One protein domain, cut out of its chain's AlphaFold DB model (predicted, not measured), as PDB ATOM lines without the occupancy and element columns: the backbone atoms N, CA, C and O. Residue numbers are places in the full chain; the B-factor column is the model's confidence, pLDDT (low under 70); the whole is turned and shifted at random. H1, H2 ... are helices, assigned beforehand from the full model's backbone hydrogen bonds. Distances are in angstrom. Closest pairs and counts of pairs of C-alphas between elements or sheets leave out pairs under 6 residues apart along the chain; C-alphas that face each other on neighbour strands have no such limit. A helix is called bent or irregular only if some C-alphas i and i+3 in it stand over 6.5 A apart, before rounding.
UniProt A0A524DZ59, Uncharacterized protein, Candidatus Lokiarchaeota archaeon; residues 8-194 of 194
ATOM      1  N   LYS A   8     120.291 170.940 129.890       87.06
ATOM      2  CA  LYS A   8     119.677 171.844 130.880       87.06
ATOM      3  C   LYS A   8     119.509 173.263 130.321       87.06
ATOM      4  O   LYS A   8     118.424 173.824 130.414       87.06
ATOM      5  N   GLN A   9     120.538 173.805 129.669       87.44
ATOM      6  CA  GLN A   9     120.501 175.141 129.057       87.44
ATOM      7  C   GLN A   9     119.466 175.224 127.931       87.44
ATOM      8  O   GLN A   9     118.725 176.200 127.845       87.44
ATOM      9  N   LYS A  10     119.358 174.166 127.114       89.50
ATOM     10  CA  LYS A  10     118.322 174.059 126.076       89.50
ATOM     11  C   LYS A  10     116.912 174.092 126.672       89.50
ATOM     12  O   LYS A  10     116.067 174.806 126.145       89.50
ATOM     13  N   LYS A  11     116.667 173.374 127.777       91.19
ATOM     14  CA  LYS A  11     115.367 173.392 128.475       91.19
ATOM     15  C   LYS A  11     115.029 174.775 129.036       91.19
ATOM     16  O   LYS A  11     113.907 175.228 128.848       91.19
ATOM     17  N   ILE A  12     115.990 175.457 129.663       89.31
ATOM     18  CA  ILE A  12     115.790 176.819 130.192       89.31
ATOM     19  C   ILE A  12     115.463 177.796 129.057       89.31
ATOM     20  O   ILE A  12     114.496 178.546 129.147       89.31
ATOM     21  N   ALA A  13     116.228 177.760 127.963       91.69
ATOM     22  CA  ALA A  13     115.987 178.635 126.819       91.69
ATOM     23  C   ALA A  13     114.639 178.358 126.134       91.69
ATOM     24  O   ALA A  13     113.970 179.295 125.707       91.69
ATOM     25  N   LEU A  14     114.225 177.089 126.061       92.69
ATOM     26  CA  LEU A  14     112.908 176.695 125.564       92.69
ATOM     27  C   LEU A  14     111.792 177.236 126.459       92.69
ATOM     28  O   LEU A  14     110.846 177.821 125.942       92.69
ATOM     29  N   ALA A  15     111.913 177.080 127.780       93.62
ATOM     30  CA  ALA A  15     110.933 177.598 128.730       93.62
ATOM     31  C   ALA A  15     110.795 179.123 128.612       93.62
ATOM     32  O   ALA A  15     109.686 179.622 128.474       93.62
ATOM     33  N   LEU A  16     111.918 179.852 128.560       92.81
ATOM     34  CA  LEU A  16     111.915 181.303 128.348       92.81
ATOM     35  C   LEU A  16     111.267 181.694 127.019       92.81
ATOM     36  O   LEU A  16     110.467 182.622 126.984       92.81
ATOM     37  N   TYR A  17     111.575 180.979 125.935       94.88
ATOM     38  CA  TYR A  17     110.955 181.231 124.636       94.88
ATOM     39  C   TYR A  17     109.435 181.047 124.677       94.88
ATOM     40  O   TYR A  17     108.695 181.892 124.177       94.88
ATOM     41  N   LEU A  18     108.972 179.953 125.285       94.69
ATOM     42  CA  LEU A  18     107.551 179.648 125.400       94.69
ATOM     43  C   LEU A  18     106.828 180.702 126.248       94.69
ATOM     44  O   LEU A  18     105.773 181.180 125.842       94.69
ATOM     45  N   SER A  19     107.428 181.127 127.364       94.50
ATOM     46  CA  SER A  19     106.893 182.218 128.182       94.50
ATOM     47  C   SER A  19     106.782 183.521 127.385       94.50
ATOM     48  O   SER A  19     105.736 184.158 127.428       94.50
ATOM     49  N   ILE A  20     107.805 183.890 126.601       94.19
ATOM     50  CA  ILE A  20     107.768 185.083 125.733       94.19
ATOM     51  C   ILE A  20     106.629 184.984 124.711       94.19
ATOM     52  O   ILE A  20     105.903 185.955 124.502       94.19
ATOM     53  N   ALA A  21     106.456 183.818 124.080       94.81
ATOM     54  CA  ALA A  21     105.398 183.602 123.097       94.81
ATOM     55  C   ALA A  21     104.000 183.744 123.723       94.81
ATOM     56  O   ALA A  21     103.144 184.431 123.165       94.81
ATOM     57  N   ILE A  22     103.783 183.156 124.906       94.19
ATOM     58  CA  ILE A  22     102.523 183.273 125.652       94.19
ATOM     59  C   ILE A  22     102.263 184.726 126.050       94.19
ATOM     60  O   ILE A  22     101.165 185.231 125.829       94.19
ATOM     61  N   SER A  23     103.259 185.434 126.582       94.31
ATOM     62  CA  SER A  23     103.096 186.849 126.929       94.31
ATOM     63  C   SER A  23     102.774 187.705 125.714       94.31
ATOM     64  O   SER A  23     101.921 188.579 125.802       94.31
ATOM     65  N   CYS A  24     103.368 187.416 124.556       94.88
ATOM     66  CA  CYS A  24     103.043 188.130 123.328       94.88
ATOM     67  C   CYS A  24     101.601 187.881 122.869       94.88
ATOM     68  O   CYS A  24     100.913 188.832 122.504       94.88
ATOM     69  N   LEU A  25     101.121 186.633 122.952       94.38
ATOM     70  CA  LEU A  25      99.719 186.285 122.696       94.38
ATOM     71  C   LEU A  25      98.772 187.084 123.602       94.38
ATOM     72  O   LEU A  25      97.827 187.702 123.113       94.38
ATOM     73  N   VAL A  26      99.053 187.113 124.910       94.44
ATOM     74  CA  VAL A  26      98.251 187.852 125.897       94.44
ATOM     75  C   VAL A  26      98.282 189.354 125.617       94.44
ATOM     76  O   VAL A  26      97.234 189.990 125.617       94.44
ATOM     77  N   THR A  27      99.451 189.928 125.325       94.75
ATOM     78  CA  THR A  27      99.582 191.359 125.025       94.75
ATOM     79  C   THR A  27      98.859 191.739 123.741       94.75
ATOM     80  O   THR A  27      98.124 192.717 123.747       94.75
ATOM     81  N   ILE A  28      99.000 190.976 122.652       94.44
ATOM     82  CA  ILE A  28      98.299 191.268 121.392       94.44
ATOM     83  C   ILE A  28      96.784 191.130 121.578       94.44
ATOM     84  O   ILE A  28      96.040 192.013 121.157       94.44
ATOM     85  N   GLY A  29      96.326 190.082 122.268       92.88
ATOM     86  CA  GLY A  29      94.916 189.935 122.636       92.88
ATOM     87  C   GLY A  29      94.412 191.103 123.489       92.88
ATOM     88  O   GLY A  29      93.348 191.652 123.218       92.88
ATOM     89  N   GLY A  30      95.214 191.544 124.461       92.12
ATOM     90  CA  GLY A  30      94.948 192.720 125.286       92.12
ATOM     91  C   GLY A  30      94.872 194.014 124.477       92.12
ATOM     92  O   GLY A  30      93.966 194.807 124.709       92.12
ATOM     93  N   ILE A  31      95.748 194.218 123.485       92.56
ATOM     94  CA  ILE A  31      95.701 195.374 122.573       92.56
ATOM     95  C   ILE A  31      94.390 195.364 121.785       92.56
ATOM     96  O   ILE A  31      93.673 196.362 121.785       92.56
ATOM     97  N   VAL A  32      94.050 194.240 121.148       91.50
ATOM     98  CA  VAL A  32      92.810 194.112 120.365       91.50
ATOM     99  C   VAL A  32      91.588 194.357 121.250       91.50
ATOM    100  O   VAL A  32      90.671 195.079 120.854       91.50
ATOM    101  N   TYR A  33      91.587 193.820 122.473       90.44
ATOM    102  CA  TYR A  33      90.483 194.026 123.403       90.44
ATOM    103  C   TYR A  33      90.404 195.478 123.897       90.44
ATOM    104  O   TYR A  33      89.318 196.051 123.951       90.44
ATOM    105  N   THR A  34      91.542 196.118 124.164       89.88
ATOM    106  CA  THR A  34      91.600 197.539 124.545       89.88
ATOM    107  C   THR A  34      91.074 198.432 123.424       89.88
ATOM    108  O   THR A  34      90.254 199.306 123.675       89.88
ATOM    109  N   ILE A  35      91.467 198.184 122.171       88.25
ATOM    110  CA  ILE A  35      90.931 198.915 121.011       88.25
ATOM    111  C   ILE A  35      89.416 198.714 120.912       88.25
ATOM    112  O   ILE A  35      88.673 199.668 120.693       88.25
ATOM    113  N   SER A  36      88.940 197.487 121.129       86.75
ATOM    114  CA  SER A  36      87.508 197.206 121.174       86.75
ATOM    115  C   SER A  36      86.797 197.979 122.294       86.75
ATOM    116  O   SER A  36      85.667 198.412 122.092       86.75
ATOM    117  N   ASP A  37      87.407 198.145 123.471       86.75
ATOM    118  CA  ASP A  37      86.859 198.954 124.577       86.75
ATOM    119  C   ASP A  37      86.822 200.446 124.244       86.75
ATOM    120  O   ASP A  37      85.842 201.108 124.575       86.75
ATOM    121  N   LEU A  38      87.847 200.965 123.560       85.19
ATOM    122  CA  LEU A  38      87.892 202.366 123.131       85.19
ATOM    123  C   LEU A  38      86.778 202.703 122.135       85.19
ATOM    124  O   LEU A  38      86.231 203.801 122.179       85.19
ATOM    125  N   ILE A  39      86.440 201.767 121.244       84.75
ATOM    126  CA  ILE A  39      85.342 201.943 120.283       84.75
ATOM    127  C   ILE A  39      83.990 201.791 120.986       84.75
ATOM    128  O   ILE A  39      83.067 202.562 120.731       84.75
ATOM    129  N   MET A  40      83.856 200.788 121.860       82.19
ATOM    130  CA  MET A  40      82.636 200.571 122.628       82.19
ATOM    131  C   MET A  40      82.935 199.878 123.960       82.19
ATOM    132  O   MET A  40      83.325 198.710 123.992       82.19
ATOM    133  N   ALA A  41      82.711 200.582 125.070       75.06
ATOM    134  CA  ALA A  41      83.055 200.090 126.404       75.06
ATOM    135  C   ALA A  41      82.099 198.997 126.922       75.06
ATOM    136  O   ALA A  41      82.525 198.079 127.618       75.06
ATOM    137  N   THR A  42      80.807 199.056 126.582       80.06
ATOM    138  CA  THR A  42      79.771 198.148 127.112       80.06
ATOM    139  C   THR A  42      78.822 197.661 126.017       80.06
ATOM    140  O   THR A  42      78.795 198.195 124.915       80.06
ATOM    141  N   GLY A  43      78.066 196.588 126.275       80.62
ATOM    142  CA  GLY A  43      77.060 196.075 125.331       80.62
ATOM    143  C   GLY A  43      77.608 195.291 124.131       80.62
ATOM    144  O   GLY A  43      76.834 194.846 123.289       80.62
ATOM    145  N   LYS A  44      78.925 195.053 124.057       82.75
ATOM    146  CA  LYS A  44      79.576 194.337 122.940       82.75
ATOM    147  C   LYS A  44      79.032 192.938 122.705       82.75
ATOM    148  O   LYS A  44      78.781 192.565 121.565       82.75
ATOM    149  N   MET A  45      78.805 192.193 123.784       83.50
ATOM    150  CA  MET A  45      78.209 190.863 123.697       83.50
ATOM    151  C   MET A  45      76.771 190.928 123.170       83.50
ATOM    152  O   MET A  45      76.394 190.118 122.333       83.50
ATOM    153  N   ALA A  46      75.980 191.913 123.607       88.94
ATOM    154  CA  ALA A  46      74.606 192.077 123.139       88.94
ATOM    155  C   ALA A  46      74.556 192.436 121.644       88.94
ATOM    156  O   ALA A  46      73.781 191.837 120.905       88.94
ATOM    157  N   LEU A  47      75.429 193.341 121.181       87.25
ATOM    158  CA  LEU A  47      75.554 193.638 119.750       87.25
ATOM    159  C   LEU A  47      76.006 192.415 118.956       87.25
ATOM    160  O   LEU A  47      75.424 192.129 117.919       87.25
ATOM    161  N   PHE A  48      76.996 191.672 119.454       88.00
ATOM    162  CA  PHE A  48      77.464 190.453 118.802       88.00
ATOM    163  C   PHE A  48      76.342 189.419 118.654       88.00
ATOM    164  O   PHE A  48      76.121 188.908 117.559       88.00
ATOM    165  N   LEU A  49      75.585 189.166 119.725       91.06
ATOM    166  CA  LEU A  49      74.454 188.235 119.712       91.06
ATOM    167  C   LEU A  49      73.287 188.722 118.837       91.06
ATOM    168  O   LEU A  49      72.539 187.896 118.322       91.06
ATOM    169  N   GLY A  50      73.155 190.035 118.636       92.06
ATOM    170  CA  GLY A  50      72.171 190.636 117.732       92.06
ATOM    171  C   GLY A  50      72.559 190.607 116.249       92.06
ATOM    172  O   GLY A  50      71.713 190.873 115.395       92.06
ATOM    173  N   LEU A  51      73.816 190.294 115.913       90.75
ATOM    174  CA  LEU A  51      74.247 190.142 114.521       90.75
ATOM    175  C   LEU A  51      73.659 188.876 113.889       90.75
ATOM    176  O   LEU A  51      73.398 187.878 114.557       90.75
ATOM    177  N   ASN A  52      73.530 188.887 112.560       95.81
ATOM    178  CA  ASN A  52      73.229 187.673 111.806       95.81
ATOM    179  C   ASN A  52      74.290 186.590 112.093       95.81
ATOM    180  O   ASN A  52      75.484 186.892 112.178       95.81
ATOM    181  N   ILE A  53      73.858 185.328 112.172       94.62
ATOM    182  CA  ILE A  53      74.716 184.155 112.389       94.62
ATOM    183  C   ILE A  53      75.937 184.135 111.455       94.62
ATOM    184  O   ILE A  53      77.035 183.803 111.896       94.62
ATOM    185  N   GLY A  54      75.789 184.563 110.196       95.38
ATOM    186  CA  GLY A  54      76.904 184.647 109.250       95.38
ATOM    187  C   GLY A  54      78.007 185.607 109.708       95.38
ATOM    188  O   GLY A  54      79.186 185.266 109.645       95.38
ATOM    189  N   TYR A  55      77.641 186.775 110.246       92.75
ATOM    190  CA  TYR A  55      78.606 187.732 110.797       92.75
ATOM    191  C   TYR A  55      79.238 187.231 112.097       92.75
ATOM    192  O   TYR A  55      80.436 187.418 112.295       92.75
ATOM    193  N   GLN A  56      78.473 186.556 112.959       91.81
ATOM    194  CA  GLN A  56      79.017 185.957 114.184       91.81
ATOM    195  C   GLN A  56      80.101 184.920 113.865       91.81
ATOM    196  O   GLN A  56      81.200 184.973 114.421       91.81
ATOM    197  N   ILE A  57      79.817 184.023 112.913       94.69
ATOM    198  CA  ILE A  57      80.771 183.015 112.436       94.69
ATOM    199  C   ILE A  57      81.991 183.690 111.804       94.69
ATOM    200  O   ILE A  57      83.115 183.280 112.084       94.69
ATOM    201  N   ALA A  58      81.801 184.739 110.998       95.94
ATOM    202  CA  ALA A  58      82.906 185.461 110.374       95.94
ATOM    203  C   ALA A  58      83.842 186.112 111.408       95.94
ATOM    204  O   ALA A  58      85.059 186.001 111.278       95.94
ATOM    205  N   ILE A  59      83.299 186.738 112.457       91.44
ATOM    206  CA  ILE A  59      84.089 187.363 113.532       91.44
ATOM    207  C   ILE A  59      84.878 186.306 114.313       91.44
ATOM    208  O   ILE A  59      86.086 186.460 114.504       91.44
ATOM    209  N   ILE A  60      84.223 185.217 114.735       92.81
ATOM    210  CA  ILE A  60      84.894 184.118 115.448       92.81
ATOM    211  C   ILE A  60      85.967 183.486 114.554       92.81
ATOM    212  O   ILE A  60      87.089 183.253 115.000       92.81
ATOM    213  N   GLY A  61      85.644 183.250 113.282       96.81
ATOM    214  CA  GLY A  61      86.560 182.700 112.290       96.81
ATOM    215  C   GLY A  61      87.782 183.589 112.073       96.81
ATOM    216  O   GLY A  61      88.901 183.083 112.066       96.81
ATOM    217  N   ALA A  62      87.599 184.907 111.974       95.06
ATOM    218  CA  ALA A  62      88.696 185.863 111.855       95.06
ATOM    219  C   ALA A  62      89.595 185.869 113.104       95.06
ATOM    220  O   ALA A  62      90.820 185.879 112.973       95.06
ATOM    221  N   LEU A  63      89.010 185.802 114.307       91.12
ATOM    222  CA  LEU A  63      89.762 185.732 115.565       91.12
ATOM    223  C   LEU A  63      90.577 184.434 115.652       91.12
ATOM    224  O   LEU A  63      91.773 184.475 115.944       91.12
ATOM    225  N   LEU A  64      89.961 183.289 115.341       94.56
ATOM    226  CA  LEU A  64      90.635 181.988 115.311       94.56
ATOM    227  C   LEU A  64      91.731 181.931 114.245       94.56
ATOM    228  O   LEU A  64      92.818 181.425 114.519       94.56
ATOM    229  N   ALA A  65      91.478 182.476 113.054       96.12
ATOM    230  CA  ALA A  65      92.478 182.572 111.998       96.12
ATOM    231  C   ALA A  65      93.667 183.433 112.446       96.12
ATOM    232  O   ALA A  65      94.811 183.007 112.312       96.12
ATOM    233  N   GLY A  66      93.413 184.602 113.045       94.00
ATOM    234  CA  GLY A  66      94.459 185.464 113.600       94.00
ATOM    235  C   GLY A  66      95.295 184.760 114.671       94.00
ATOM    236  O   GLY A  66      96.525 184.795 114.617       94.00
ATOM    237  N   LEU A  67      94.644 184.051 115.599       92.50
ATOM    238  CA  LEU A  67      95.321 183.254 116.625       92.50
ATOM    239  C   LEU A  67      96.179 182.141 116.006       92.50
ATOM    240  O   LEU A  67      97.329 181.952 116.403       92.50
ATOM    241  N   PHE A  68      95.644 181.431 115.011       96.25
ATOM    242  CA  PHE A  68      96.363 180.385 114.289       96.25
ATOM    243  C   PHE A  68      97.609 180.937 113.586       96.25
ATOM    244  O   PHE A  68      98.698 180.386 113.754       96.25
ATOM    245  N   PHE A  69      97.484 182.060 112.872       96.25
ATOM    246  CA  PHE A  69      98.623 182.744 112.257       96.25
ATOM    247  C   PHE A  69      99.686 183.120 113.289       96.25
ATOM    248  O   PHE A  69     100.875 182.912 113.039       96.25
ATOM    249  N   LEU A  70      99.282 183.615 114.463       94.19
ATOM    250  CA  LEU A  70     100.222 183.981 115.519       94.19
ATOM    251  C   LEU A  70     100.981 182.762 116.065       94.19
ATOM    252  O   LEU A  70     102.199 182.811 116.246       94.19
ATOM    253  N   ILE A  71     100.286 181.642 116.285       94.06
ATOM    254  CA  ILE A  71     100.902 180.387 116.740       94.06
ATOM    255  C   ILE A  71     101.888 179.863 115.692       94.06
ATOM    256  O   ILE A  71     103.020 179.517 116.035       94.06
ATOM    257  N   VAL A  72     101.497 179.845 114.413       96.31
ATOM    258  CA  VAL A  72     102.372 179.422 113.308       96.31
ATOM    259  C   VAL A  72     103.599 180.327 113.208       96.31
ATOM    260  O   VAL A  72     104.712 179.830 113.037       96.31
ATOM    261  N   TYR A  73     103.429 181.637 113.384       95.31
ATOM    262  CA  TYR A  73     104.530 182.596 113.415       95.31
ATOM    263  C   TYR A  73     105.536 182.274 114.534       95.31
ATOM    264  O   TYR A  73     106.735 182.139 114.270       95.31
ATOM    265  N   PHE A  74     105.069 182.042 115.767       94.38
ATOM    266  CA  PHE A  74     105.939 181.630 116.875       94.38
ATOM    267  C   PHE A  74     106.563 180.250 116.669       94.38
ATOM    268  O   PHE A  74     107.713 180.028 117.055       94.38
ATOM    269  N   PHE A  75     105.858 179.317 116.040       93.69
ATOM    270  CA  PHE A  75     106.425 178.015 115.713       93.69
ATOM    271  C   PHE A  75     107.540 178.134 114.662       93.69
ATOM    272  O   PHE A  75     108.608 177.538 114.812       93.69
ATOM    273  N   GLY A  76     107.353 178.977 113.642       92.94
ATOM    274  CA  GLY A  76     108.369 179.273 112.630       92.94
ATOM    275  C   GLY A  76     109.610 179.957 113.211       92.94
ATOM    276  O   GLY A  76     110.742 179.650 112.822       92.94
ATOM    277  N   LEU A  77     109.423 180.837 114.197       93.62
ATOM    278  CA  LEU A  77     110.518 181.520 114.886       93.62
ATOM    279  C   LEU A  77     111.201 180.680 115.968       93.62
ATOM    280  O   LEU A  77     112.311 181.029 116.369       93.62
ATOM    281  N   TYR A  78     110.615 179.554 116.386       92.81
ATOM    282  CA  TYR A  78     111.083 178.745 117.515       92.81
ATOM    283  C   TYR A  78     112.583 178.442 117.469       92.81
ATOM    284  O   TYR A  78     113.319 178.726 118.416       92.81
ATOM    285  N   LYS A  79     113.074 177.924 116.335       90.62
ATOM    286  CA  LYS A  79     114.490 177.550 116.193       90.62
ATOM    287  C   LYS A  79     115.416 178.760 116.352       90.62
ATOM    288  O   LYS A  79     116.420 178.670 117.057       90.62
ATOM    289  N   LYS A  80     115.072 179.889 115.719       92.50
ATOM    290  CA  LYS A  80     115.866 181.127 115.762       92.50
ATOM    291  C   LYS A  80     115.787 181.794 117.136       92.50
ATOM    292  O   LYS A  80     116.817 182.198 117.665       92.50
ATOM    293  N   GLY A  81     114.599 181.857 117.732       90.50
ATOM    294  CA  GLY A  81     114.356 182.474 119.035       90.50
ATOM    295  C   GLY A  81     115.080 181.752 120.167       90.50
ATOM    296  O   GLY A  81     115.834 182.379 120.909       90.50
ATOM    297  N   VAL A  82     114.955 180.422 120.248       91.88
ATOM    298  CA  VAL A  82     115.685 179.623 121.248       91.88
ATOM    299  C   VAL A  82     117.197 179.765 121.069       91.88
ATOM    300  O   VAL A  82     117.927 179.902 122.051       91.88
ATOM    301  N   GLN A  83     117.691 179.778 119.827       90.00
ATOM    302  CA  GLN A  83     119.117 179.967 119.561       90.00
ATOM    303  C   GLN A  83     119.609 181.363 119.971       90.00
ATOM    304  O   GLN A  83     120.714 181.478 120.501       90.00
ATOM    305  N   LEU A  84     118.805 182.411 119.766       90.19
ATOM    306  CA  LEU A  84     119.123 183.773 120.198       90.19
ATOM    307  C   LEU A  84     119.211 183.852 121.727       90.19
ATOM    308  O   LEU A  84     120.204 184.356 122.250       90.19
ATOM    309  N   ILE A  85     118.238 183.273 122.438       90.12
ATOM    310  CA  ILE A  85     118.241 183.190 123.909       90.12
ATOM    311  C   ILE A  85     119.485 182.443 124.400       90.12
ATOM    312  O   ILE A  85     120.201 182.944 125.267       90.12
ATOM    313  N   LEU A  86     119.795 181.282 123.811       88.75
ATOM    314  CA  LEU A  86     120.989 180.510 124.164       88.75
ATOM    315  C   LEU A  86     122.278 181.310 123.943       88.75
ATOM    316  O   LEU A  86     123.159 181.310 124.801       88.75
ATOM    317  N   ARG A  87     122.386 182.004 122.806       87.00
ATOM    318  CA  ARG A  87     123.566 182.798 122.452       87.00
ATOM    319  C   ARG A  87     123.758 183.994 123.378       87.00
ATOM    320  O   ARG A  87     124.903 184.302 123.695       87.00
ATOM    321  N   ASN A  88     122.676 184.651 123.797       86.25
ATOM    322  CA  ASN A  88     122.751 185.801 124.697       86.25
ATOM    323  C   ASN A  88     123.039 185.392 126.143       86.25
ATOM    324  O   ASN A  88     123.936 185.962 126.757       86.25
ATOM    325  N   ILE A  89     122.319 184.405 126.686       84.38
ATOM    326  CA  ILE A  89     122.473 184.005 128.094       84.38
ATOM    327  C   ILE A  89     123.787 183.249 128.306       84.38
ATOM    328  O   ILE A  89     124.537 183.556 129.226       84.38
ATOM    329  N   PHE A  90     124.100 182.284 127.439       79.50
ATOM    330  CA  PHE A  90     125.216 181.352 127.631       79.50
ATOM    331  C   PHE A  90     126.419 181.676 126.743       79.50
ATOM    332  O   PHE A  90     127.109 180.772 126.257       79.50
ATOM    333  N   ARG A  91     126.677 182.962 126.482       73.00
ATOM    334  CA  ARG A  91     127.846 183.371 125.703       73.00
ATOM    335  C   ARG A  91     129.114 182.961 126.455       73.00
ATOM    336  O   ARG A  91     129.423 183.519 127.500       73.00
ATOM    337  N   LYS A  92     129.869 182.002 125.910       62.06
ATOM    338  CA  LYS A  92     131.181 181.627 126.454       62.06
ATOM    339  C   LYS A  92     132.093 182.855 126.399       62.06
ATOM    340  O   LYS A  92     132.444 183.306 125.310       62.06
ATOM    341  N   LYS A  93     132.440 183.417 127.556       64.12
ATOM    342  CA  LYS A  93     133.496 184.426 127.683       64.12
ATOM    343  C   LYS A  93     134.773 183.722 128.129       64.12
ATOM    344  O   LYS A  93     134.733 182.916 129.055       64.12
ATOM    345  N   TYR A  94     135.875 183.992 127.436       54.78
ATOM    346  CA  TYR A  94     137.192 183.483 127.812       54.78
ATOM    347  C   TYR A  94     137.700 184.277 129.019       54.78
ATOM    348  O   TYR A  94     137.650 185.509 129.024       54.78
ATOM    349  N   TYR A  95     138.114 183.560 130.062       55.12
ATOM    350  CA  TYR A  95     138.636 184.135 131.298       55.12
ATOM    351  C   TYR A  95     140.110 184.497 131.124       55.12
ATOM    352  O   TYR A  95     140.850 183.770 130.468       55.12
ATOM    353  N   ASN A  96     140.540 185.591 131.750       49.81
ATOM    354  CA  ASN A  96     141.959 185.836 131.970       49.81
ATOM    355  C   ASN A  96     142.379 185.014 133.206       49.81
ATOM    356  O   ASN A  96     141.875 185.251 134.309       49.81
ATOM    357  N   ASP A  97     143.241 184.009 133.029       52.97
ATOM    358  CA  ASP A  97     143.587 183.002 134.053       52.97
ATOM    359  C   ASP A  97     144.194 183.594 135.341       52.97
ATOM    360  O   ASP A  97     144.198 182.948 136.393       52.97
ATOM    361  N   LYS A  98     144.652 184.851 135.288       50.44
ATOM    362  CA  LYS A  98     145.337 185.558 136.379       50.44
ATOM    363  C   LYS A  98     144.477 185.736 137.646       50.44
ATOM    364  O   LYS A  98     145.013 185.678 138.749       50.44
ATOM    365  N   TYR A  99     143.152 185.868 137.509       52.38
ATOM    366  CA  TYR A  99     142.227 186.094 138.638       52.38
ATOM    367  C   TYR A  99     141.239 184.945 138.885       52.38
ATOM    368  O   TYR A  99     140.640 184.852 139.958       52.38
ATOM    369  N   ALA A 100     141.114 184.005 137.942       52.41
ATOM    370  CA  ALA A 100     140.199 182.870 138.048       52.41
ATOM    371  C   ALA A 100     140.514 181.932 139.232       52.41
ATOM    372  O   ALA A 100     139.623 181.208 139.680       52.41
ATOM    373  N   LYS A 101     141.751 181.948 139.750       57.34
ATOM    374  CA  LYS A 101     142.211 181.085 140.854       57.34
ATOM    375  C   LYS A 101     142.012 181.660 142.265       57.34
ATOM    376  O   LYS A 101     142.146 180.902 143.223       57.34
ATOM    377  N   ARG A 102     141.667 182.946 142.446       64.81
ATOM    378  CA  ARG A 102     141.457 183.513 143.797       64.81
ATOM    379  C   ARG A 102     140.045 183.208 144.309       64.81
ATOM    380  O   ARG A 102     139.066 183.829 143.900       64.81
ATOM    381  N   ILE A 103     139.952 182.265 145.247       66.06
ATOM    382  CA  ILE A 103     138.691 181.827 145.876       66.06
ATOM    383  C   ILE A 103     137.971 182.993 146.576       66.06
ATOM    384  O   ILE A 103     136.756 183.112 146.452       66.06
ATOM    385  N   GLY A 104     138.706 183.901 147.232       69.25
ATOM    386  CA  GLY A 104     138.113 185.062 147.914       69.25
ATOM    387  C   GLY A 104     137.314 185.973 146.975       69.25
ATOM    388  O   GLY A 104     136.190 186.352 147.289       69.25
ATOM    389  N   VAL A 105     137.835 186.226 145.771       69.00
ATOM    390  CA  VAL A 105     137.157 187.048 144.754       69.00
ATOM    391  C   VAL A 105     135.908 186.343 144.210       69.00
ATOM    392  O   VAL A 105     134.898 186.986 143.943       69.00
ATOM    393  N   ARG A 106     135.926 185.004 144.107       69.06
ATOM    394  CA  ARG A 106     134.732 184.204 143.762       69.06
ATOM    395  C   ARG A 106     133.625 184.335 144.791       69.06
ATOM    396  O   ARG A 106     132.471 184.512 144.409       69.06
ATOM    397  N   ILE A 107     133.977 184.252 146.069       77.56
ATOM    398  CA  ILE A 107     133.015 184.343 147.166       77.56
ATOM    399  C   ILE A 107     132.432 185.757 147.238       77.56
ATOM    400  O   ILE A 107     131.214 185.897 147.276       77.56
ATOM    401  N   ALA A 108     133.272 186.794 147.164       76.31
ATOM    402  CA  ALA A 108     132.822 188.186 147.172       76.31
ATOM    403  C   ALA A 108     131.889 188.499 145.989       76.31
ATOM    404  O   ALA A 108     130.806 189.049 146.180       76.31
ATOM    405  N   ALA A 109     132.256 188.073 144.775       73.31
ATOM    406  CA  ALA A 109     131.413 188.247 143.595       73.31
ATOM    407  C   ALA A 109     130.088 187.474 143.701       73.31
ATOM    408  O   ALA A 109     129.040 187.988 143.319       73.31
ATOM    409  N   GLY A 110     130.114 186.251 144.240       78.69
ATOM    410  CA  GLY A 110     128.906 185.466 144.492       78.69
ATOM    411  C   GLY A 110     127.973 186.126 145.510       78.69
ATOM    412  O   GLY A 110     126.772 186.213 145.265       78.69
ATOM    413  N   ALA A 111     128.524 186.641 146.612       81.94
ATOM    414  CA  ALA A 111     127.765 187.350 147.641       81.94
ATOM    415  C   ALA A 111     127.119 188.634 147.095       81.94
ATOM    416  O   ALA A 111     125.947 188.890 147.367       81.94
ATOM    417  N   LEU A 112     127.847 189.394 146.269       80.94
ATOM    418  CA  LEU A 112     127.329 190.592 145.605       80.94
ATOM    419  C   LEU A 112     126.209 190.255 144.609       80.94
ATOM    420  O   LEU A 112     125.196 190.945 144.557       80.94
ATOM    421  N   MET A 113     126.337 189.172 143.838       79.75
ATOM    422  CA  MET A 113     125.246 188.738 142.954       79.75
ATOM    423  C   MET A 113     123.999 188.341 143.748       79.75
ATOM    424  O   MET A 113     122.887 188.709 143.371       79.75
ATOM    425  N   LEU A 114     124.177 187.618 144.855       84.06
ATOM    426  CA  LEU A 114     123.068 187.171 145.691       84.06
ATOM    427  C   LEU A 114     122.341 188.346 146.358       84.06
ATOM    428  O   LEU A 114     121.114 188.342 146.391       84.06
ATOM    429  N   SER A 115     123.060 189.373 146.822       86.94
ATOM    430  CA  SER A 115     122.426 190.572 147.387       86.94
ATOM    431  C   SER A 115     121.591 191.324 146.348       86.94
ATOM    432  O   SER A 115     120.448 191.677 146.632       86.94
ATOM    433  N   ILE A 116     122.101 191.481 145.119       83.56
ATOM    434  CA  ILE A 116     121.349 192.084 144.009       83.56
ATOM    435  C   ILE A 116     120.078 191.276 143.710       83.56
ATOM    436  O   ILE A 116     119.010 191.860 143.534       83.56
ATOM    437  N   PHE A 117     120.158 189.942 143.692       83.38
ATOM    438  CA  PHE A 117     118.978 189.099 143.481       83.38
ATOM    439  C   PHE A 117     117.936 189.258 144.578       83.38
ATOM    440  O   PHE A 117     116.754 189.380 144.264       83.38
ATOM    441  N   THR A 118     118.355 189.311 145.840       87.06
ATOM    442  CA  THR A 118     117.440 189.523 146.964       87.06
ATOM    443  C   THR A 118     116.735 190.873 146.865       87.06
ATOM    444  O   THR A 118     115.524 190.926 147.061       87.06
ATOM    445  N   ILE A 119     117.445 191.947 146.495       87.12
ATOM    446  CA  ILE A 119     116.844 193.278 146.294       87.12
ATOM    447  C   ILE A 119     115.794 193.227 145.180       87.12
ATOM    448  O   ILE A 119     114.666 193.674 145.363       87.12
ATOM    449  N   ILE A 120     116.151 192.642 144.035       83.31
ATOM    450  CA  ILE A 120     115.269 192.541 142.871       83.31
ATOM    451  C   ILE A 120     114.004 191.725 143.191       83.31
ATOM    452  O   ILE A 120     112.895 192.141 142.860       83.31
ATOM    453  N   ILE A 121     114.158 190.567 143.840       84.69
ATOM    454  CA  ILE A 121     113.037 189.691 144.211       84.69
ATOM    455  C   ILE A 121     112.175 190.348 145.295       84.69
ATOM    456  O   ILE A 121     110.951 190.281 145.216       84.69
ATOM    457  N   GLY A 122     112.791 191.012 146.276       86.81
ATOM    458  CA  GLY A 122     112.082 191.755 147.316       86.81
ATOM    459  C   GLY A 122     111.239 192.892 146.742       86.81
ATOM    460  O   GLY A 122     110.082 193.042 147.122       86.81
ATOM    461  N   LEU A 123     111.773 193.632 145.764       84.00
ATOM    462  CA  LEU A 123     111.041 194.698 145.081       84.00
ATOM    463  C   LEU A 123     109.871 194.146 144.264       84.00
ATOM    464  O   LEU A 123     108.775 194.698 144.328       84.00
ATOM    465  N   LEU A 124     110.059 193.026 143.556       82.31
ATOM    466  CA  LEU A 124     108.939 192.336 142.915       82.31
ATOM    467  C   LEU A 124     107.861 191.970 143.933       82.31
ATOM    468  O   LEU A 124     106.693 192.263 143.705       82.31
ATOM    469  N   PHE A 125     108.241 191.338 145.045       82.44
ATOM    470  CA  PHE A 125     107.281 190.913 146.057       82.44
ATOM    471  C   PHE A 125     106.523 192.101 146.652       82.44
ATOM    472  O   PHE A 125     105.313 192.007 146.818       82.44
ATOM    473  N   ALA A 126     107.198 193.227 146.896       83.06
ATOM    474  CA  ALA A 126     106.564 194.459 147.351       83.06
ATOM    475  C   ALA A 126     105.519 194.972 146.346       83.06
ATOM    476  O   ALA A 126     104.382 195.225 146.733       83.06
ATOM    477  N   VAL A 127     105.862 195.029 145.053       78.75
ATOM    478  CA  VAL A 127     104.924 195.441 143.992       78.75
ATOM    479  C   VAL A 127     103.730 194.488 143.906       78.75
ATOM    480  O   VAL A 127     102.589 194.928 143.811       78.75
ATOM    481  N   PHE A 128     103.969 193.175 143.962       75.31
ATOM    482  CA  PHE A 128     102.898 192.178 143.979       75.31
ATOM    483  C   PHE A 128     101.999 192.335 145.206       75.31
ATOM    484  O   PHE A 128     100.779 192.335 145.076       75.31
ATOM    485  N   TYR A 129     102.588 192.484 146.387       76.88
ATOM    486  CA  TYR A 129     101.849 192.672 147.625       76.88
ATOM    487  C   TYR A 129     100.961 193.918 147.531       76.88
ATOM    488  O   TYR A 129      99.753 193.828 147.717       76.88
ATOM    489  N   GLU A 130     101.508 195.051 147.096       72.94
ATOM    490  CA  GLU A 130     100.754 196.297 146.945       72.94
ATOM    491  C   GLU A 130      99.619 196.202 145.907       72.94
ATOM    492  O   GLU A 130      98.528 196.730 146.134       72.94
ATOM    493  N   LEU A 131      99.833 195.474 144.803       69.94
ATOM    494  CA  LEU A 131      98.809 195.239 143.778       69.94
ATOM    495  C   LEU A 131      97.651 194.357 144.271       69.94
ATOM    496  O   LEU A 131      96.506 194.608 143.898       69.94
ATOM    497  N   PHE A 132      97.931 193.323 145.072       65.81
ATOM    498  CA  PHE A 132      96.933 192.316 145.461       65.81
ATOM    499  C   PHE A 132      96.277 192.570 146.819       65.81
ATOM    500  O   PHE A 132      95.094 192.277 146.973       65.81
ATOM    501  N   THR A 133      97.010 193.092 147.804       65.94
ATOM    502  CA  THR A 133      96.478 193.324 149.157       65.94
ATOM    503  C   THR A 133      96.114 194.776 149.420       65.94
ATOM    504  O   THR A 133      95.627 195.054 150.508       65.94
ATOM    505  N   GLY A 134      96.325 195.668 148.436       59.00
ATOM    506  CA  GLY A 134      95.824 197.042 148.404       59.00
ATOM    507  C   GLY A 134      95.846 197.709 149.771       59.00
ATOM    508  O   GLY A 134      94.785 197.845 150.360       59.00
ATOM    509  N   GLY A 135      97.047 198.047 150.257       54.47
ATOM    510  CA  GLY A 135      97.310 198.774 151.504       54.47
ATOM    511  C   GLY A 135      96.167 198.752 152.521       54.47
ATOM    512  O   GLY A 135      95.354 199.668 152.556       54.47
ATOM    513  N   SER A 136      96.125 197.736 153.384       51.47
ATOM    514  CA  SER A 136      95.199 197.671 154.525       51.47
ATOM    515  C   SER A 136      95.375 198.818 155.539       51.47
ATOM    516  O   SER A 136      94.550 198.959 156.438       51.47
ATOM    517  N   ASP A 137      96.397 199.661 155.366       54.97
ATOM    518  CA  ASP A 137      96.644 200.863 156.157       54.97
ATOM    519  C   ASP A 137      96.307 202.115 155.330       54.97
ATOM    520  O   ASP A 137      96.968 202.435 154.341       54.97
ATOM    521  N   GLY A 138      95.254 202.829 155.743       50.19
ATOM    522  CA  GLY A 138      94.590 203.923 155.018       50.19
ATOM    523  C   GLY A 138      95.377 205.229 154.819       50.19
ATOM    524  O   GLY A 138      94.787 206.302 154.898       50.19
ATOM    525  N   GLY A 139      96.688 205.166 154.573       53.25
ATOM    526  CA  GLY A 139      97.557 206.330 154.352       53.25
ATOM    527  C   GLY A 139      98.140 206.470 152.941       53.25
ATOM    528  O   GLY A 139      98.655 207.533 152.606       53.25
ATOM    529  N   THR A 140      98.067 205.439 152.094       55.16
ATOM    530  CA  THR A 140      98.612 205.470 150.724       55.16
ATOM    531  C   THR A 140      97.535 205.048 149.733       55.16
ATOM    532  O   THR A 140      96.836 204.068 149.971       55.16
ATOM    533  N   LEU A 141      97.345 205.821 148.655       57.38
ATOM    534  CA  LEU A 141      96.417 205.472 147.574       57.38
ATOM    535  C   LEU A 141      96.838 204.105 147.021       57.38
ATOM    536  O   LEU A 141      97.909 204.022 146.418       57.38
ATOM    537  N   PRO A 142      96.057 203.032 147.228       64.12
ATOM    538  CA  PRO A 142      96.509 201.710 146.845       64.12
ATOM    539  C   PRO A 142      96.575 201.646 145.318       64.12
ATOM    540  O   PRO A 142      95.643 202.083 144.639       64.12
ATOM    541  N   LEU A 143      97.655 201.084 144.767       60.31
ATOM    542  CA  LEU A 143      97.841 200.867 143.322       60.31
ATOM    543  C   LEU A 143      96.629 200.178 142.663       60.31
ATOM    544  O   LEU A 143      96.361 200.393 141.482       60.31
ATOM    545  N   SER A 144      95.848 199.414 143.433       60.97
ATOM    546  CA  SER A 144      94.576 198.814 143.016       60.97
ATOM    547  C   SER A 144      93.512 199.836 142.576       60.97
ATOM    548  O   SER A 144      92.723 199.534 141.683       60.97
ATOM    549  N   THR A 145      93.505 201.062 143.114       64.25
ATOM    550  CA  THR A 145      92.558 202.131 142.721       64.25
ATOM    551  C   THR A 145      92.792 202.658 141.309       64.25
ATOM    552  O   THR A 145      91.851 203.124 140.667       64.25
ATOM    553  N   ILE A 146      94.010 202.519 140.777       64.62
ATOM    554  CA  ILE A 146      94.312 202.861 139.381       64.62
ATOM    555  C   ILE A 146      93.585 201.892 138.435       64.62
ATOM    556  O   ILE A 146      93.056 202.316 137.410       64.62
ATOM    557  N   PHE A 147      93.456 200.617 138.818       64.50
ATOM    558  CA  PHE A 147      92.771 199.598 138.017       64.50
ATOM    559  C   PHE A 147      91.243 199.710 138.033       64.50
ATOM    560  O   PHE A 147      90.599 199.202 137.119       64.50
ATOM    561  N   VAL A 148      90.650 200.395 139.018       67.31
ATOM    562  CA  VAL A 148      89.185 200.571 139.105       67.31
ATOM    563  C   VAL A 148      88.646 201.429 137.955       67.31
ATOM    564  O   VAL A 148      87.519 201.231 137.513       67.31
ATOM    565  N   ASN A 149      89.463 202.343 137.426       69.19
ATOM    566  CA  ASN A 149      89.092 203.199 136.297       69.19
ATOM    567  C   ASN A 149      89.518 202.625 134.938       69.19
ATOM    568  O   ASN A 149      89.303 203.263 133.906       69.19
ATOM    569  N   PHE A 150      90.157 201.454 134.914       75.38
ATOM    570  CA  PHE A 150      90.642 200.860 133.674       75.38
ATOM    571  C   PHE A 150      89.540 200.039 133.007       75.38
ATOM    572  O   PHE A 150      88.785 199.313 133.654       75.38
ATOM    573  N   SER A 151      89.472 200.128 131.681       82.25
ATOM    574  CA  SER A 151      88.627 199.238 130.890       82.25
ATOM    575  C   SER A 151      89.122 197.787 131.015       82.25
ATOM    576  O   SER A 151      90.302 197.540 131.286       82.25
ATOM    577  N   GLN A 152      88.247 196.799 130.805       82.69
ATOM    578  CA  GLN A 152      88.627 195.386 130.948       82.69
ATOM    579  C   GLN A 152      89.778 194.993 130.010       82.69
ATOM    580  O   GLN A 152      90.692 194.273 130.410       82.69
ATOM    581  N   GLY A 153      89.780 195.511 128.784       83.38
ATOM    582  CA  GLY A 153      90.871 195.370 127.830       83.38
ATOM    583  C   GLY A 153      92.181 195.965 128.346       83.38
ATOM    584  O   GLY A 153      93.216 195.302 128.257       83.38
ATOM    585  N   ALA A 154      92.146 197.151 128.965       86.38
ATOM    586  CA  ALA A 154      93.328 197.775 129.558       86.38
ATOM    587  C   ALA A 154      93.903 196.952 130.726       86.38
ATOM    588  O   ALA A 154      95.124 196.865 130.875       86.38
ATOM    589  N   ILE A 155      93.053 196.285 131.515       85.81
ATOM    590  CA  ILE A 155      93.493 195.344 132.559       85.81
ATOM    591  C   ILE A 155      94.238 194.157 131.930       85.81
ATOM    592  O   ILE A 155      95.352 193.837 132.349       85.81
ATOM    593  N   VAL A 156      93.672 193.538 130.886       88.50
ATOM    594  CA  VAL A 156      94.309 192.409 130.179       88.50
ATOM    595  C   VAL A 156      95.642 192.826 129.551       88.50
ATOM    596  O   VAL A 156      96.632 192.099 129.654       88.50
ATOM    597  N   LEU A 157      95.698 194.012 128.942       89.38
ATOM    598  CA  LEU A 157      96.927 194.567 128.379       89.38
ATOM    599  C   LEU A 157      97.997 194.782 129.454       89.38
ATOM    600  O   LEU A 157      99.150 194.390 129.264       89.38
ATOM    601  N   THR A 158      97.609 195.362 130.591       87.12
ATOM    602  CA  THR A 158      98.517 195.614 131.716       87.12
ATOM    603  C   THR A 158      99.074 194.306 132.270       87.12
ATOM    604  O   THR A 158     100.277 194.199 132.500       87.12
ATOM    605  N   PHE A 159      98.237 193.274 132.390       87.62
ATOM    606  CA  PHE A 159      98.678 191.937 132.780       87.62
ATOM    607  C   PHE A 159      99.687 191.342 131.784       87.62
ATOM    608  O   PHE A 159     100.719 190.808 132.188       87.62
ATOM    609  N   GLY A 160      99.445 191.489 130.477       89.75
ATOM    610  CA  GLY A 160     100.391 191.064 129.440       89.75
ATOM    611  C   GLY A 160     101.747 191.773 129.538       89.75
ATOM    612  O   GLY A 160     102.792 191.121 129.505       89.75
ATOM    613  N   LEU A 161     101.748 193.099 129.717       89.19
ATOM    614  CA  LEU A 161     102.974 193.884 129.916       89.19
ATOM    615  C   LEU A 161     103.719 193.478 131.191       89.19
ATOM    616  O   LEU A 161     104.946 193.380 131.199       89.19
ATOM    617  N   PHE A 162     102.986 193.191 132.258       87.94
ATOM    618  CA  PHE A 162     103.567 192.750 133.515       87.94
ATOM    619  C   PHE A 162     104.220 191.363 133.403       87.94
ATOM    620  O   PHE A 162     105.328 191.159 133.899       87.94
ATOM    621  N   LEU A 163     103.611 190.428 132.662       89.56
ATOM    622  CA  LEU A 163     104.258 189.154 132.336       89.56
ATOM    623  C   LEU A 163     105.572 189.361 131.570       89.56
ATOM    624  O   LEU A 163     106.567 188.705 131.878       89.56
ATOM    625  N   PHE A 164     105.609 190.296 130.613       90.31
ATOM    626  CA  PHE A 164     106.850 190.652 129.918       90.31
ATOM    627  C   PHE A 164     107.919 191.189 130.867       90.31
ATOM    628  O   PHE A 164     109.084 190.812 130.732       90.31
ATOM    629  N   LEU A 165     107.537 192.021 131.837       88.62
ATOM    630  CA  LEU A 165     108.453 192.540 132.852       88.62
ATOM    631  C   LEU A 165     109.057 191.398 133.679       88.62
ATOM    632  O   LEU A 165     110.279 191.321 133.814       88.62
ATOM    633  N   ILE A 166     108.231 190.467 134.160       88.00
ATOM    634  CA  ILE A 166     108.694 189.298 134.923       88.00
ATOM    635  C   ILE A 166     109.639 188.438 134.081       88.00
ATOM    636  O   ILE A 166     110.703 188.041 134.550       88.00
ATOM    637  N   ILE A 167     109.291 188.163 132.822       91.00
ATOM    638  CA  ILE A 167     110.140 187.374 131.925       91.00
ATOM    639  C   ILE A 167     111.463 188.087 131.651       91.00
ATOM    640  O   ILE A 167     112.513 187.445 131.679       91.00
ATOM    641  N   GLY A 168     111.431 189.400 131.414       88.62
ATOM    642  CA  GLY A 168     112.622 190.226 131.239       88.62
ATOM    643  C   GLY A 168     113.531 190.164 132.463       88.62
ATOM    644  O   GLY A 168     114.746 190.021 132.327       88.62
ATOM    645  N   LEU A 169     112.944 190.154 133.659       87.00
ATOM    646  CA  LEU A 169     113.680 189.990 134.901       87.00
ATOM    647  C   LEU A 169     114.289 188.594 135.033       87.00
ATOM    648  O   LEU A 169     115.481 188.481 135.291       87.00
ATOM    649  N   ILE A 170     113.528 187.523 134.792       88.44
ATOM    650  CA  ILE A 170     114.056 186.148 134.804       88.44
ATOM    651  C   ILE A 170     115.190 186.006 133.781       88.44
ATOM    652  O   ILE A 170     116.210 185.370 134.062       88.44
ATOM    653  N   PHE A 171     115.046 186.619 132.607       87.81
ATOM    654  CA  PHE A 171     116.083 186.656 131.585       87.81
ATOM    655  C   PHE A 171     117.338 187.384 132.089       87.81
ATOM    656  O   PHE A 171     118.438 186.843 131.966       87.81
ATOM    657  N   ALA A 172     117.184 188.560 132.703       84.12
ATOM    658  CA  ALA A 172     118.282 189.335 133.278       84.12
ATOM    659  C   ALA A 172     118.982 188.587 134.422       84.12
ATOM    660  O   ALA A 172     120.208 188.525 134.445       84.12
ATOM    661  N   LEU A 173     118.222 187.949 135.316       84.12
ATOM    662  CA  LEU A 173     118.728 187.122 136.414       84.12
ATOM    663  C   LEU A 173     119.569 185.955 135.883       84.12
ATOM    664  O   LEU A 173     120.688 185.741 136.338       84.12
ATOM    665  N   ASN A 174     119.071 185.238 134.869       85.75
ATOM    666  CA  ASN A 174     119.831 184.167 134.223       85.75
ATOM    667  C   ASN A 174     121.090 184.715 133.538       85.75
ATOM    668  O   ASN A 174     122.171 184.151 133.689       85.75
ATOM    669  N   TYR A 175     120.980 185.825 132.809       83.44
ATOM    670  CA  TYR A 175     122.132 186.458 132.172       83.44
ATOM    671  C   TYR A 175     123.203 186.857 133.196       83.44
ATOM    672  O   TYR A 175     124.384 186.580 132.973       83.44
ATOM    673  N   LEU A 176     122.801 187.451 134.322       79.88
ATOM    674  CA  LEU A 176     123.685 187.857 135.413       79.88
ATOM    675  C   LEU A 176     124.279 186.630 136.118       79.88
ATOM    676  O   LEU A 176     125.469 186.613 136.385       79.88
ATOM    677  N   TRP A 177     123.526 185.548 136.314       80.38
ATOM    678  CA  TRP A 177     124.068 184.317 136.898       80.38
ATOM    679  C   TRP A 177     125.227 183.732 136.077       80.38
ATOM    680  O   TRP A 177     126.269 183.369 136.620       80.38
ATOM    681  N   TYR A 178     125.070 183.660 134.751       75.75
ATOM    682  CA  TYR A 178     126.080 183.048 133.881       75.75
ATOM    683  C   TYR A 178     127.203 184.012 133.466       75.75
ATOM    684  O   TYR A 178     128.333 183.566 133.268       75.75
ATOM    685  N   ASN A 179     126.936 185.318 133.352       75.94
ATOM    686  CA  ASN A 179     127.916 186.313 132.885       75.94
ATOM    687  C   ASN A 179     128.388 187.296 133.966       75.94
ATOM    688  O   ASN A 179     129.394 187.980 133.767       75.94
ATOM    689  N   GLY A 180     127.687 187.389 135.091       68.31
ATOM    690  CA  GLY A 180     127.928 188.368 136.151       68.31
ATOM    691  C   GLY A 180     129.257 188.154 136.855       68.31
ATOM    692  O   GLY A 180     129.940 189.127 137.154       68.31
ATOM    693  N   TYR A 181     129.710 186.904 136.992       68.69
ATOM    694  CA  TYR A 181     131.040 186.623 137.539       68.69
ATOM    695  C   TYR A 181     132.160 187.298 136.726       68.69
ATOM    696  O   TYR A 181     133.082 187.870 137.299       68.69
ATOM    697  N   TYR A 182     132.050 187.304 135.393       70.25
ATOM    698  CA  TYR A 182     132.992 188.020 134.529       70.25
ATOM    699  C   TYR A 182     132.871 189.541 134.674       70.25
ATOM    700  O   TYR A 182     133.886 190.227 134.694       70.25
ATOM    701  N   MET A 183     131.646 190.077 134.760       69.56
ATOM    702  CA  MET A 183     131.441 191.521 134.926       69.56
ATOM    703  C   MET A 183     132.051 192.029 136.228       69.56
ATOM    704  O   MET A 183     132.733 193.044 136.208       69.56
ATOM    705  N   ILE A 184     131.861 191.298 137.328       71.81
ATOM    706  CA  ILE A 184     132.405 191.675 138.634       71.81
ATOM    707  C   ILE A 184     133.926 191.546 138.646       71.81
ATOM    708  O   ILE A 184     134.599 192.449 139.124       71.81
ATOM    709  N   LEU A 185     134.479 190.464 138.082       69.69
ATOM    710  CA  LEU A 185     135.930 190.327 137.942       69.69
ATOM    711  C   LEU A 185     136.536 191.493 137.163       69.69
ATOM    712  O   LEU A 185     137.534 192.044 137.605       69.69
ATOM    713  N   LYS A 186     135.919 191.878 136.040       70.75
ATOM    714  CA  LYS A 186     136.379 193.018 135.249       70.75
ATOM    715  C   LYS A 186     136.332 194.316 136.060       70.75
ATOM    716  O   LYS A 186     137.300 195.052 136.049       70.75
ATOM    717  N   LEU A 187     135.246 194.555 136.792       72.81
ATOM    718  CA  LEU A 187     135.076 195.758 137.612       72.81
ATOM    719  C   LEU A 187     136.142 195.845 138.717       72.81
ATOM    720  O   LEU A 187     136.686 196.910 138.957       72.81
ATOM    721  N   ILE A 188     136.486 194.717 139.348       72.19
ATOM    722  CA  ILE A 188     137.566 194.658 140.344       72.19
ATOM    723  C   ILE A 188     138.936 194.892 139.696       72.19
ATOM    724  O   ILE A 188     139.755 195.584 140.281       72.19
ATOM    725  N   THR A 189     139.195 194.330 138.508       68.19
ATOM    726  CA  THR A 189     140.456 194.571 137.787       68.19
ATOM    727  C   THR A 189     140.598 196.034 137.377       68.19
ATOM    728  O   THR A 189     141.652 196.608 137.614       68.19
ATOM    729  N   ASP A 190     139.538 196.642 136.839       74.44
ATOM    730  CA  ASP A 190     139.538 198.056 136.448       74.44
ATOM    731  C   ASP A 190     139.784 198.971 137.675       74.44
ATOM    732  O   ASP A 190     140.448 199.987 137.546       74.44
ATOM    733  N   LEU A 191     139.319 198.582 138.874       74.50
ATOM    734  CA  LEU A 191     139.567 199.302 140.138       74.50
ATOM    735  C   LEU A 191     140.954 199.055 140.763       74.50
ATOM    736  O   LEU A 191     141.365 199.828 141.617       74.50
ATOM    737  N   GLU A 192     141.636 197.953 140.429       65.69
ATOM    738  CA  GLU A 192     143.015 197.679 140.884       65.69
ATOM    739  C   GLU A 192     144.069 198.347 139.980       65.69
ATOM    740  O   GLU A 192     145.217 198.488 140.400       65.69
ATOM    741  N   GLU A 193     143.714 198.680 138.732       64.31
ATOM    742  CA  GLU A 193     144.597 199.354 137.764       64.31
ATOM    743  C   GLU A 193     144.547 200.897 137.853       64.31
ATOM    744  O   GLU A 193     145.405 201.549 137.251       64.31
ATOM    745  N   GLU A 194     143.607 201.465 138.620       50.94
ATOM    746  CA  GLU A 194     143.583 202.878 139.062       50.94
ATOM    747  C   GLU A 194     144.338 203.081 140.387       50.94
ATOM    748  O   GLU A 194     145.076 204.092 140.483       50.94
TER     749      GLU A 194
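Overview. This is residues 8 to 194 of the 194 residues of an uncharacterized protein of Candidatus Lokiarchaeota archaeon (UniProt A0A524DZ59). Four long helical rods lie side by side in one loose layer, in the order H3a, H1, H7a, H5, each running opposite to the next, with H7a and H1 nearest the middle. The bent arm H3b crosses from H3a over to H7a, H7b turns off to H5, H2 and H4 sit at opposite ends of the length, and residues 136 to 141 stick out as a loop. The printed part has 187 residues with seven named helices, H1 to H7 in chain order, and no named strand; the class is all helix. The whole is loose, with a radius of gyration of the C-alphas of 23.3 A, and only just flat, spanning 76 by 51 by 28 A.

Arrangement. Begin with H7, residues 152 to 192, the hub, touching three other helices. By its hydrogen bonds it was assigned as one helix, but it is bent: C-alphas 178 and 181 are 7.1 A apart, and its arms H7a, residues 152 to 178, and H7b, residues 181 to 192, stand at a steep tilt of 63 degrees. H1, residues 8 to 39, touches H7a at a shallow tilt of 22 degrees, opposite ways; their closest C-alphas, of Thr 34 and Gly 153, are 4.0 A apart. On H7a, residues 113 to 117 of H5, residues 103 to 133, only just touch residues 173 to 177, with 3 pairs of C-alphas within 8 A, the closest Phe 117 and Leu 173 at 7.3 A, at a shallow tilt of 10 degrees, opposite ways. Residues 105 to 110 of H5 touch residues 181 to 185 of H7b at a steep tilt of 61 degrees, the closest C-alphas being Ala 109 and Ile 184, 6.1 A. H3, residues 53 to 89, assigned as one helix by its hydrogen bonds, is bent too, with C-alphas 76 and 79 7.3 A apart; H3a, residues 53 to 76, is close to H1 but not clearly touching, Ala 21 and Phe 74 having the closest C-alphas at 6.5 A. H3b, residues 79 to 89, touches H7a through Ile 89 and Tyr 175, the closest C-alphas, 4.8 A, and residues 9 to 17 of H1 through Ala 13 and Val 82, 5.7 A. H5 is apart from H1 and H3a. In H1, H2, H3a, H3b, H5, H6, H7a and H7b every O i to N i+4 pair is within hydrogen-bond range; H4 is too short for one, and its one O i to N i+3 pair is not within range.

Along the chain. Find C-alpha 152 at (88.627, 195.386, 130.948); from there H7a runs 39.5 A. H1 starts at C-alpha 8, (119.677, 171.844, 130.880), and spans 46.9 A; H5 spans 43.9 A and H3a 34.0 A, while H3b takes 15.7 A and H7b 16.6 A, ending at C-alpha 192, (143.015, 197.679, 140.884). Look also for H2, residues 44 to 50, close to H3a but not clearly touching, with the closest C-alphas, of Phe 48 and Gln 56, 6.6 A apart; H4, residues 97 to 100, close to H7b but not clearly touching, with Tyr 99 and Leu 185 at 7.6 A; and H6, residues 144 to 148, which only just touches residues 130 to 132 of H5, with 3 pairs of C-alphas within 8 A, the closest Leu 131 and Ser 144 at 5.6 A.

Size, cuts and confidence. The two C-alphas farthest apart, of Asn 52 and Glu 194, the chain's last residue, are 77.0 A apart. The printed part has no cut, and no link is long. Mean pLDDT of the printed part is 81.4; look for values under 70 at residues 92 to 106 and 131 to 149, among others.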